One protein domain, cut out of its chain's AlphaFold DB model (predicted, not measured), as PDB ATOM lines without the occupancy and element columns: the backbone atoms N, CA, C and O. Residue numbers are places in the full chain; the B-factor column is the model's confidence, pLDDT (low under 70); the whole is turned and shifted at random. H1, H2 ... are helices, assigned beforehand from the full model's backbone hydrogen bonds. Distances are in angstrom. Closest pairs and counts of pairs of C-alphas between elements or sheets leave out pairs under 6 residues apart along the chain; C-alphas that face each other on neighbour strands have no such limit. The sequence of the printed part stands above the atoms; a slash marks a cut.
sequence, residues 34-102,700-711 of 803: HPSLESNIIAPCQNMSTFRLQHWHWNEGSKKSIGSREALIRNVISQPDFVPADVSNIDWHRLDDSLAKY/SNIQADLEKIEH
ATOM      1  N   HIS A  34     -39.211  -2.963 -14.861       46.28
ATOM      2  CA  HIS A  34     -40.606  -2.661 -14.521       46.28
ATOM      3  C   HIS A  34     -41.039  -1.405 -15.300       46.28
ATOM      4  O   HIS A  34     -41.026  -0.304 -14.743       46.28
ATOM      5  N   PRO A  35     -41.439  -1.504 -16.582       52.00
ATOM      6  CA  PRO A  35     -41.567  -0.349 -17.470       52.00
ATOM      7  C   PRO A  35     -42.780   0.518 -17.095       52.00
ATOM      8  O   PRO A  35     -42.873   1.676 -17.487       52.00
ATOM      9  N   SER A  36     -43.720  -0.030 -16.312       59.19
ATOM     10  CA  SER A  36     -44.954   0.640 -15.899       59.19
ATOM     11  C   SER A  36     -44.761   1.633 -14.750       59.19
ATOM     12  O   SER A  36     -45.445   2.653 -14.726       59.19
ATOM     13  N   LEU A  37     -43.841   1.387 -13.807       66.44
ATOM     14  CA  LEU A  37     -43.631   2.275 -12.655       66.44
ATOM     15  C   LEU A  37     -42.820   3.517 -13.044       66.44
ATOM     16  O   LEU A  37     -43.221   4.635 -12.724       66.44
ATOM     17  N   GLU A  38     -41.733   3.330 -13.792       73.00
ATOM     18  CA  GLU A  38     -40.913   4.432 -14.307       73.00
ATOM     19  C   GLU A  38     -41.717   5.328 -15.253       73.00
ATOM     20  O   GLU A  38     -41.718   6.547 -15.084       73.00
ATOM     21  N   SER A  39     -42.483   4.732 -16.180       76.75
ATOM     22  CA  SER A  39     -43.374   5.463 -17.091       76.75
ATOM     23  C   SER A  39     -44.418   6.304 -16.340       76.75
ATOM     24  O   SER A  39     -44.654   7.462 -16.693       76.75
ATOM     25  N   ASN A  40     -44.981   5.781 -15.243       81.31
ATOM     26  CA  ASN A  40     -45.926   6.520 -14.399       81.31
ATOM     27  C   ASN A  40     -45.280   7.703 -13.664       81.31
ATOM     28  O   ASN A  40     -45.916   8.745 -13.485       81.31
ATOM     29  N   ILE A  41     -44.027   7.565 -13.233       85.25
ATOM     30  CA  ILE A  41     -43.318   8.620 -12.497       85.25
ATOM     31  C   ILE A  41     -42.990   9.781 -13.418       85.25
ATOM     32  O   ILE A  41     -43.213  10.939 -13.053       85.25
ATOM     33  N   ILE A  42     -42.519   9.468 -14.622       89.19
ATOM     34  CA  ILE A  42     -41.988  10.464 -15.553       89.19
ATOM     35  C   ILE A  42     -43.079  11.134 -16.377       89.19
ATOM     36  O   ILE A  42     -42.827  12.172 -16.989       89.19
ATOM     37  N   ALA A  43     -44.301  10.593 -16.355       86.75
ATOM     38  CA  ALA A  43     -45.465  11.213 -16.964       86.75
ATOM     39  C   ALA A  43     -45.558  12.709 -16.579       86.75
ATOM     40  O   ALA A  43     -45.381  13.075 -15.410       86.75
ATOM     41  N   PRO A  44     -45.817  13.616 -17.536       89.75
ATOM     42  CA  PRO A  44     -46.217  13.390 -18.927       89.75
ATOM     43  C   PRO A  44     -45.062  13.198 -19.935       89.75
ATOM     44  O   PRO A  44     -45.323  13.180 -21.138       89.75
ATOM     45  N   CYS A  45     -43.799  13.090 -19.506       90.56
ATOM     46  CA  CYS A  45     -42.707  12.744 -20.419       90.56
ATOM     47  C   CYS A  45     -42.918  11.321 -20.956       90.56
ATOM     48  O   CYS A  45     -43.200  10.403 -20.193       90.56
ATOM     49  N   GLN A  46     -42.787  11.142 -22.272       89.88
ATOM     50  CA  GLN A  46     -43.082   9.860 -22.928       89.88
ATOM     51  C   GLN A  46     -42.005   8.794 -22.664       89.88
ATOM     52  O   GLN A  46     -42.293   7.604 -22.723       89.88
ATOM     53  N   ASN A  47     -40.768   9.219 -22.391       91.69
ATOM     54  CA  ASN A  47     -39.591   8.371 -22.189       91.69
ATOM     55  C   ASN A  47     -38.481   9.135 -21.435       91.69
ATOM     56  O   ASN A  47     -38.590  10.348 -21.204       91.69
ATOM     57  N   MET A  48     -37.401   8.429 -21.073       92.38
ATOM     58  CA  MET A  48     -36.239   9.015 -20.391       92.38
ATOM     59  C   MET A  48     -35.512  10.070 -21.201       92.38
ATOM     60  O   MET A  48     -35.170  11.118 -20.649       92.38
ATOM     61  N   SER A  49     -35.356   9.857 -22.505       94.31
ATOM     62  CA  SER A  49     -34.737  10.826 -23.406       94.31
ATOM     63  C   SER A  49     -35.408  12.200 -23.305       94.31
ATOM     64  O   SER A  49     -34.745  13.229 -23.137       94.31
ATOM     65  N   THR A  50     -36.744  12.205 -23.316       93.69
ATOM     66  CA  THR A  50     -37.573  13.406 -23.177       93.69
ATOM     67  C   THR A  50     -37.422  14.029 -21.790       93.69
ATOM     68  O   THR A  50     -37.206  15.237 -21.687       93.69
ATOM     69  N   PHE A  51     -37.501  13.228 -20.722       94.69
ATOM     70  CA  PHE A  51     -37.362  13.728 -19.352       94.69
ATOM     71  C   PHE A  51     -35.989  14.362 -19.101       94.69
ATOM     72  O   PHE A  51     -35.932  15.506 -18.649       94.69
ATOM     73  N   ARG A  52     -34.888  13.673 -19.432       93.88
ATOM     74  CA  ARG A  52     -33.517  14.162 -19.210       93.88
ATOM     75  C   ARG A  52     -33.263  15.475 -19.941       93.88
ATOM     76  O   ARG A  52     -32.738  16.420 -19.347       93.88
ATOM     77  N   LEU A  53     -33.676  15.563 -21.209       94.38
ATOM     78  CA  LEU A  53     -33.506  16.780 -22.002       94.38
ATOM     79  C   LEU A  53     -34.341  17.940 -21.444       94.38
ATOM     80  O   LEU A  53     -33.839  19.060 -21.326       94.38
ATOM     81  N   GLN A  54     -35.588  17.675 -21.049       93.94
ATOM     82  CA  GLN A  54     -36.478  18.677 -20.469       93.94
ATOM     83  C   GLN A  54     -35.989  19.155 -19.093       93.94
ATOM     84  O   GLN A  54     -35.987  20.360 -18.824       93.94
ATOM     85  N   HIS A  55     -35.538  18.227 -18.241       93.75
ATOM     86  CA  HIS A  55     -34.945  18.506 -16.936       93.75
ATOM     87  C   HIS A  55     -33.702  19.383 -17.091       93.75
ATOM     88  O   HIS A  55     -33.613  20.431 -16.454       93.75
ATOM     89  N   TRP A  56     -32.786  19.026 -17.997       93.25
ATOM     90  CA  TRP A  56     -31.628  19.859 -18.318       93.25
ATOM     91  C   TRP A  56     -32.048  21.254 -18.803       93.25
ATOM     92  O   TRP A  56     -31.584  22.260 -18.266       93.25
ATOM     93  N   HIS A  57     -32.976  21.338 -19.762       91.94
ATOM     94  CA  HIS A  57     -33.408  22.611 -20.340       91.94
ATOM     95  C   HIS A  57     -33.998  23.565 -19.293       91.94
ATOM     96  O   HIS A  57     -33.716  24.766 -19.316       91.94
ATOM     97  N   TRP A  58     -34.846  23.069 -18.388       91.19
ATOM     98  CA  TRP A  58     -35.510  23.922 -17.402       91.19
ATOM     99  C   TRP A  58     -34.676  24.150 -16.130       91.19
ATOM    100  O   TRP A  58     -34.660  25.289 -15.663       91.19
ATOM    101  N   ASN A  59     -33.912  23.165 -15.637       88.56
ATOM    102  CA  ASN A  59     -33.279  23.223 -14.308       88.56
ATOM    103  C   ASN A  59     -31.770  23.574 -14.281       88.56
ATOM    104  O   ASN A  59     -31.283  23.996 -13.232       88.56
ATOM    105  N   GLU A  60     -31.022  23.504 -15.391       81.81
ATOM    106  CA  GLU A  60     -29.567  23.823 -15.424       81.81
ATOM    107  C   GLU A  60     -29.246  25.331 -15.585       81.81
ATOM    108  O   GLU A  60     -28.094  25.745 -15.750       81.81
ATOM    109  N   GLY A  61     -30.266  26.193 -15.483       72.19
ATOM    110  CA  GLY A  61     -30.153  27.656 -15.525       72.19
ATOM    111  C   GLY A  61     -30.438  28.283 -16.898       72.19
ATOM    112  O   GLY A  61     -30.638  27.603 -17.894       72.19
ATOM    113  N   SER A  62     -30.486  29.623 -16.967       71.31
ATOM    114  CA  SER A  62     -30.888  30.349 -18.194       71.31
ATOM    115  C   SER A  62     -29.741  30.772 -19.116       71.31
ATOM    116  O   SER A  62     -29.983  31.376 -20.161       71.31
ATOM    117  N   LYS A  63     -28.483  30.507 -18.742       78.69
ATOM    118  CA  LYS A  63     -27.302  30.901 -19.526       78.69
ATOM    119  C   LYS A  63     -26.635  29.673 -20.129       78.69
ATOM    120  O   LYS A  63     -26.371  28.710 -19.417       78.69
ATOM    121  N   LYS A  64     -26.249  29.765 -21.404       85.12
ATOM    122  CA  LYS A  64     -25.376  28.784 -22.062       85.12
ATOM    123  C   LYS A  64     -23.957  28.903 -21.494       85.12
ATOM    124  O   LYS A  64     -23.154  29.689 -21.986       85.12
ATOM    125  N   SER A  65     -23.682  28.193 -20.405       86.94
ATOM    126  CA  SER A  65     -22.373  28.160 -19.746       86.94
ATOM    127  C   SER A  65     -21.591  26.899 -20.128       86.94
ATOM    128  O   SER A  65     -22.173  25.919 -20.592       86.94
ATOM    129  N   ILE A  66     -20.271  26.908 -19.898       89.44
ATOM    130  CA  ILE A  66     -19.428  25.710 -20.060       89.44
ATOM    131  C   ILE A  66     -19.972  24.563 -19.197       89.44
ATOM    132  O   ILE A  66     -20.159  23.465 -19.708       89.44
ATOM    133  N   GLY A  67     -20.328  24.846 -17.939       87.12
ATOM    134  CA  GLY A  67     -20.922  23.856 -17.037       87.12
ATOM    135  C   GLY A  67     -22.255  23.294 -17.543       87.12
ATOM    136  O   GLY A  67     -22.447  22.086 -17.517       87.12
ATOM    137  N   SER A  68     -23.143  24.133 -18.092       88.69
ATOM    138  CA  SER A  68     -24.413  23.668 -18.679       88.69
ATOM    139  C   SER A  68     -24.184  22.764 -19.900       88.69
ATOM    140  O   SER A  68     -24.882  21.765 -20.064       88.69
ATOM    141  N   ARG A  69     -23.168  23.056 -20.728       91.88
ATOM    142  CA  ARG A  69     -22.761  22.181 -21.842       91.88
ATOM    143  C   ARG A  69     -22.226  20.839 -21.341       91.88
ATOM    144  O   ARG A  69     -22.590  19.803 -21.887       91.88
ATOM    145  N   GLU A  70     -21.372  20.846 -20.323       92.38
ATOM    146  CA  GLU A  70     -20.844  19.613 -19.725       92.38
ATOM    147  C   GLU A  70     -21.953  18.767 -19.091       92.38
ATOM    148  O   GLU A  70     -21.961  17.551 -19.271       92.38
ATOM    149  N   ALA A  71     -22.920  19.403 -18.423       90.44
ATOM    150  CA  ALA A  71     -24.100  18.739 -17.878       90.44
ATOM    151  C   ALA A  71     -24.983  18.131 -18.979       90.44
ATOM    152  O   ALA A  71     -25.449  17.010 -18.812       90.44
ATOM    153  N   LEU A  72     -25.166  18.808 -20.121       93.81
ATOM    154  CA  LEU A  72     -25.904  18.249 -21.265       93.81
ATOM    155  C   LEU A  72     -25.250  16.963 -21.771       93.81
ATOM    156  O   LEU A  72     -25.921  15.958 -21.984       93.81
ATOM    157  N   ILE A  73     -23.933  16.996 -21.967       93.88
ATOM    158  CA  ILE A  73     -23.198  15.835 -22.472       93.88
ATOM    159  C   ILE A  73     -23.287  14.703 -21.448       93.88
ATOM    160  O   ILE A  73     -23.754  13.619 -21.771       93.88
ATOM    161  N   ARG A  74     -22.912  14.975 -20.195       93.25
ATOM    162  CA  ARG A  74     -22.796  13.952 -19.152       93.25
ATOM    163  C   ARG A  74     -24.141  13.383 -18.707       93.25
ATOM    164  O   ARG A  74     -24.266  12.169 -18.605       93.25
ATOM    165  N   ASN A  75     -25.118  14.239 -18.419       91.25
ATOM    166  CA  ASN A  75     -26.361  13.855 -17.740       91.25
ATOM    167  C   ASN A  75     -27.515  13.567 -18.715       91.25
ATOM    168  O   ASN A  75     -28.570  13.105 -18.278       91.25
ATOM    169  N   VAL A  76     -27.334  13.855 -20.011       94.25
ATOM    170  CA  VAL A  76     -28.343  13.620 -21.055       94.25
ATOM    171  C   VAL A  76     -27.764  12.756 -22.172       94.25
ATOM    172  O   VAL A  76     -28.123  11.595 -22.269       94.25
ATOM    173  N   ILE A  77     -26.841  13.281 -22.985       94.62
ATOM    174  CA  ILE A  77     -26.424  12.636 -24.247       94.62
ATOM    175  C   ILE A  77     -25.650  11.330 -24.018       94.62
ATOM    176  O   ILE A  77     -25.798  10.386 -24.785       94.62
ATOM    177  N   SER A  78     -24.804  11.274 -22.990       93.69
ATOM    178  CA  SER A  78     -23.981  10.101 -22.676       93.69
ATOM    179  C   SER A  78     -24.695   9.052 -21.819       93.69
ATOM    180  O   SER A  78     -24.062   8.073 -21.430       93.69
ATOM    181  N   GLN A  79     -25.969   9.253 -21.475       92.88
ATOM    182  CA  GLN A  79     -26.712   8.292 -20.662       92.88
ATOM    183  C   GLN A  79     -27.190   7.112 -21.524       92.88
ATOM    184  O   GLN A  79     -27.619   7.325 -22.657       92.88
ATOM    185  N   PRO A  80     -27.120   5.866 -21.018       91.75
ATOM    186  CA  PRO A  80     -27.442   4.666 -21.800       91.75
ATOM    187  C   PRO A  80     -28.925   4.572 -22.186       91.75
ATOM    188  O   PRO A  80     -29.273   3.876 -23.134       91.75
ATOM    189  N   ASP A  81     -29.789   5.276 -21.459       89.25
ATOM    190  CA  ASP A  81     -31.233   5.370 -21.670       89.25
ATOM    191  C   ASP A  81     -31.639   6.568 -22.556       89.25
ATOM    192  O   ASP A  81     -32.832   6.828 -22.723       89.25
ATOM    193  N   PHE A  82     -30.672   7.305 -23.123       93.19
ATOM    194  CA  PHE A  82     -30.930   8.409 -24.043       93.19
ATOM    195  C   PHE A  82     -30.871   7.944 -25.502       93.19
ATOM    196  O   PHE A  82     -29.809   7.636 -26.045       93.19
ATOM    197  N   VAL A  83     -32.021   7.970 -26.172       94.44
ATOM    198  CA  VAL A  83     -32.172   7.614 -27.585       94.44
ATOM    199  C   VAL A  83     -32.467   8.884 -28.397       94.44
ATOM    200  O   VAL A  83     -33.534   9.477 -28.245       94.44
ATOM    201  N   PRO A  84     -31.578   9.319 -29.312       92.06
ATOM    202  CA  PRO A  84     -31.781  10.553 -30.082       92.06
ATOM    203  C   PRO A  84     -33.082  10.602 -30.899       92.06
ATOM    204  O   PRO A  84     -33.648  11.677 -31.099       92.06
ATOM    205  N   ALA A  85     -33.576   9.452 -31.369       92.38
ATOM    206  CA  ALA A  85     -34.824   9.373 -32.126       92.38
ATOM    207  C   ALA A  85     -36.048   9.787 -31.287       92.38
ATOM    208  O   ALA A  85     -36.963  10.411 -31.829       92.38
ATOM    209  N   ASP A  86     -36.027   9.538 -29.974       91.19
ATOM    210  CA  ASP A  86     -37.136   9.820 -29.055       91.19
ATOM    211  C   ASP A  86     -37.492  11.305 -28.967       91.19
ATOM    212  O   ASP A  86     -38.633  11.651 -28.676       91.19
ATOM    213  N   VAL A  87     -36.520  12.192 -29.194       91.62
ATOM    214  CA  VAL A  87     -36.672  13.647 -29.019       91.62
ATOM    215  C   VAL A  87     -36.917  14.391 -30.336       91.62
ATOM    216  O   VAL A  87     -37.173  15.594 -30.330       91.62
ATOM    217  N   SER A  88     -36.854  13.687 -31.470       86.69
ATOM    218  CA  SER A  88     -36.929  14.282 -32.812       86.69
ATOM    219  C   SER A  88     -38.335  14.757 -33.210       86.69
ATOM    220  O   SER A  88     -38.460  15.766 -33.899       86.69
ATOM    221  N   ASN A  89     -39.385  14.079 -32.732       86.75
ATOM    222  CA  ASN A  89     -40.786  14.313 -33.118       86.75
ATOM    223  C   ASN A  89     -41.683  14.731 -31.936       86.75
ATOM    224  O   ASN A  89     -42.892  14.493 -31.947       86.75
ATOM    225  N   ILE A  90     -41.102  15.339 -30.898       91.25
ATOM    226  CA  ILE A  90     -41.840  15.796 -29.715       91.25
ATOM    227  C   ILE A  90     -42.366  17.220 -29.919       91.25
ATOM    228  O   ILE A  90     -41.618  18.145 -30.234       91.25
ATOM    229  N   ASP A  91     -43.659  17.415 -29.656       92.31
ATOM    230  CA  ASP A  91     -44.235  18.746 -29.457       92.31
ATOM    231  C   ASP A  91     -43.872  19.257 -28.055       92.31
ATOM    232  O   ASP A  91     -44.576  19.025 -27.064       92.31
ATOM    233  N   TRP A  92     -42.741  19.956 -27.979       93.25
ATOM    234  CA  TRP A  92     -42.207  20.516 -26.737       93.25
ATOM    235  C   TRP A  92     -43.160  21.514 -26.074       93.25
ATOM    236  O   TRP A  92     -43.251  21.554 -24.849       93.25
ATOM    237  N   HIS A  93     -43.927  22.281 -26.854       91.44
ATOM    238  CA  HIS A  93     -44.873  23.251 -26.303       91.44
ATOM    239  C   HIS A  93     -46.042  22.565 -25.598       91.44
ATOM    240  O   HIS A  93     -46.420  22.963 -24.490       91.44
ATOM    241  N   ARG A  94     -46.582  21.505 -26.208       92.06
ATOM    242  CA  ARG A  94     -47.634  20.684 -25.599       92.06
ATOM    243  C   ARG A  94     -47.131  19.924 -24.375       92.06
ATOM    244  O   ARG A  94     -47.879  19.779 -23.402       92.06
ATOM    245  N   LEU A  95     -45.885  19.451 -24.397       92.12
ATOM    246  CA  LEU A  95     -45.267  18.820 -23.233       92.12
ATOM    247  C   LEU A  95     -45.090  19.819 -22.082       92.12
ATOM    248  O   LEU A  95     -45.492  19.513 -20.962       92.12
ATOM    249  N   ASP A  96     -44.593  21.028 -22.354       92.69
ATOM    250  CA  ASP A  96     -44.485  22.103 -21.361       92.69
ATOM    251  C   ASP A  96     -45.856  22.454 -20.751       92.69
ATOM    252  O   ASP A  96     -45.980  22.626 -19.538       92.69
ATOM    253  N   ASP A  97     -46.911  22.545 -21.571       89.19
ATOM    254  CA  ASP A  97     -48.284  22.749 -21.086       89.19
ATOM    255  C   ASP A  97     -48.774  21.592 -20.214       89.19
ATOM    256  O   ASP A  97     -49.466  21.816 -19.218       89.19
ATOM    257  N   SER A  98     -48.420  20.359 -20.575       89.56
ATOM    258  CA  SER A  98     -48.785  19.167 -19.814       89.56
ATOM    259  C   SER A  98     -48.060  19.150 -18.471       89.56
ATOM    260  O   SER A  98     -48.710  19.008 -17.441       89.56
ATOM    261  N   LEU A  99     -46.746  19.399 -18.455       88.69
ATOM    262  CA  LEU A  99     -45.925  19.498 -17.243       88.69
ATOM    263  C   LEU A  99     -46.429  20.591 -16.298       88.69
ATOM    264  O   LEU A  99     -46.514  20.368 -15.092       88.69
ATOM    265  N   ALA A 100     -46.824  21.748 -16.836       85.25
ATOM    266  CA  ALA A 100     -47.370  22.846 -16.044       85.25
ATOM    267  C   ALA A 100     -48.766  22.559 -15.458       85.25
ATOM    268  O   ALA A 100     -49.141  23.170 -14.454       85.25
ATOM    269  N   LYS A 101     -49.553  21.674 -16.085       79.50
ATOM    270  CA  LYS A 101     -50.902  21.280 -15.635       79.50
ATOM    271  C   LYS A 101     -50.903  20.044 -14.733       79.50
ATOM    272  O   LYS A 101     -51.839  19.887 -13.962       79.50
ATOM    273  N   TYR A 102     -49.867  19.206 -14.795       58.62
ATOM    274  CA  TYR A 102     -49.764  17.920 -14.088       58.62
ATOM    275  C   TYR A 102     -49.619  18.041 -12.552       58.62
ATOM    276  O   TYR A 102     -49.367  17.055 -11.866       58.62
ATOM    277  N   SER A 700     -38.104  18.530 -11.175       87.94
ATOM    278  CA  SER A 700     -37.341  18.230  -9.956       87.94
ATOM    279  C   SER A 700     -38.012  17.167  -9.079       87.94
ATOM    280  O   SER A 700     -37.315  16.355  -8.482       87.94
ATOM    281  N   ASN A 701     -39.349  17.137  -9.003       84.06
ATOM    282  CA  ASN A 701     -40.061  16.071  -8.287       84.06
ATOM    283  C   ASN A 701     -39.864  14.709  -8.967       84.06
ATOM    284  O   ASN A 701     -39.585  13.739  -8.276       84.06
ATOM    285  N   ILE A 702     -39.981  14.649 -10.299       88.62
ATOM    286  CA  ILE A 702     -39.739  13.416 -11.066       88.62
ATOM    287  C   ILE A 702     -38.317  12.912 -10.801       88.62
ATOM    288  O   ILE A 702     -38.149  11.748 -10.459       88.62
ATOM    289  N   GLN A 703     -37.314  13.794 -10.882       89.88
ATOM    290  CA  GLN A 703     -35.918  13.447 -10.591       89.88
ATOM    291  C   GLN A 703     -35.761  12.840  -9.187       89.88
ATOM    292  O   GLN A 703     -35.171  11.775  -9.039       89.88
ATOM    293  N   ALA A 704     -36.335  13.479  -8.165       84.38
ATOM    294  CA  ALA A 704     -36.254  12.997  -6.788       84.38
ATOM    295  C   ALA A 704     -36.985  11.658  -6.571       84.38
ATOM    296  O   ALA A 704     -36.579  10.864  -5.725       84.38
ATOM    297  N   ASP A 705     -38.078  11.405  -7.293       84.44
ATOM    298  CA  ASP A 705     -38.812  10.140  -7.201       84.44
ATOM    299  C   ASP A 705     -38.074   8.999  -7.923       84.44
ATOM    300  O   ASP A 705     -38.064   7.879  -7.413       84.44
ATOM    301  N   LEU A 706     -37.383   9.286  -9.033       87.69
ATOM    302  CA  LEU A 706     -36.482   8.333  -9.695       87.69
ATOM    303  C   LEU A 706     -35.304   7.947  -8.788       87.69
ATOM    304  O   LEU A 706     -35.049   6.761  -8.590       87.69
ATOM    305  N   GLU A 707     -34.652   8.925  -8.150       85.62
ATOM    306  CA  GLU A 707     -33.538   8.684  -7.214       85.62
ATOM    307  C   GLU A 707     -33.948   7.795  -6.026       85.62
ATOM    308  O   GLU A 707     -33.175   6.951  -5.570       85.62
ATOM    309  N   LYS A 708     -35.186   7.929  -5.528       81.31
ATOM    310  CA  LYS A 708     -35.710   7.053  -4.465       81.31
ATOM    311  C   LYS A 708     -35.882   5.611  -4.929       81.31
ATOM    312  O   LYS A 708     -35.730   4.707  -4.114       81.31
ATOM    313  N   ILE A 709     -36.249   5.381  -6.187       81.50
ATOM    314  CA  ILE A 709     -36.395   4.020  -6.716       81.50
ATOM    315  C   ILE A 709     -35.031   3.376  -6.897       81.50
ATOM    316  O   ILE A 709     -34.849   2.249  -6.445       81.50
ATOM    317  N   GLU A 710     -34.072   4.106  -7.469       77.06
ATOM    318  CA  GLU A 710     -32.691   3.633  -7.605       77.06
ATOM    319  C   GLU A 710     -32.099   3.217  -6.249       77.06
ATOM    320  O   GLU A 710     -31.438   2.187  -6.159       77.06
ATOM    321  N   HIS A 711     -32.401   3.956  -5.176       68.88
ATOM    322  CA  HIS A 711     -31.953   3.622  -3.821       68.88
ATOM    323  C   HIS A 711     -32.696   2.459  -3.141       68.88
ATOM    324  O   HIS A 711     -32.157   1.888  -2.195       68.88
TER     325      HIS A 711
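This is residues 34 to 102 and 700 to 711 of the 803 residues of an uncharacterized protein of Rhizoctonia solani 123E (UniProt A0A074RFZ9). Helix H2 forms the middle, with H3 folded back beside it as a hairpin and short H4 packed on its residues 49 to 50. H1 and H6 touch each other to one side, and H5 is set off near H2. The printed part has 81 residues, with six named helices, H1 to H6 in order, no named strand: all helix. It is compact, radius of gyration of the C-alphas 12.7 A, spanning 36 by 31 by 24 A.

H1 is residues 35 to 42, from C-alpha 35 at (-41.567, -0.349, -17.470). H2 is 48 to 59, 15.7 A; H3 66 to 77, 15.4 A; H4 84 to 87; H5 92 to 101, 14.1 A; H6 700 to 711, 16.7 A, ending at (-31.953, 3.622, -3.821).

H2 and H3 touch, C-alphas 52 and 76 closest at 5.5 A, a shallow tilt of 18 degrees, opposite ways. H4 touches H2, C-alphas 50 and 87 closest at 5.9 A. H6 touches H1 with residues 702 to 706 alone, C-alphas 42 and 702 closest at 5.8 A. Every O i to N i+4 pair is within hydrogen-bond range in H1, H2, H3, H5 and H6; H4 is too short for one.

Residues 103 to 699 are not printed; C-alphas 102 and 700 are 13.1 A apart. No link printed whole is long. Residues 34 to 37, 102 and 711 are under pLDDT 70.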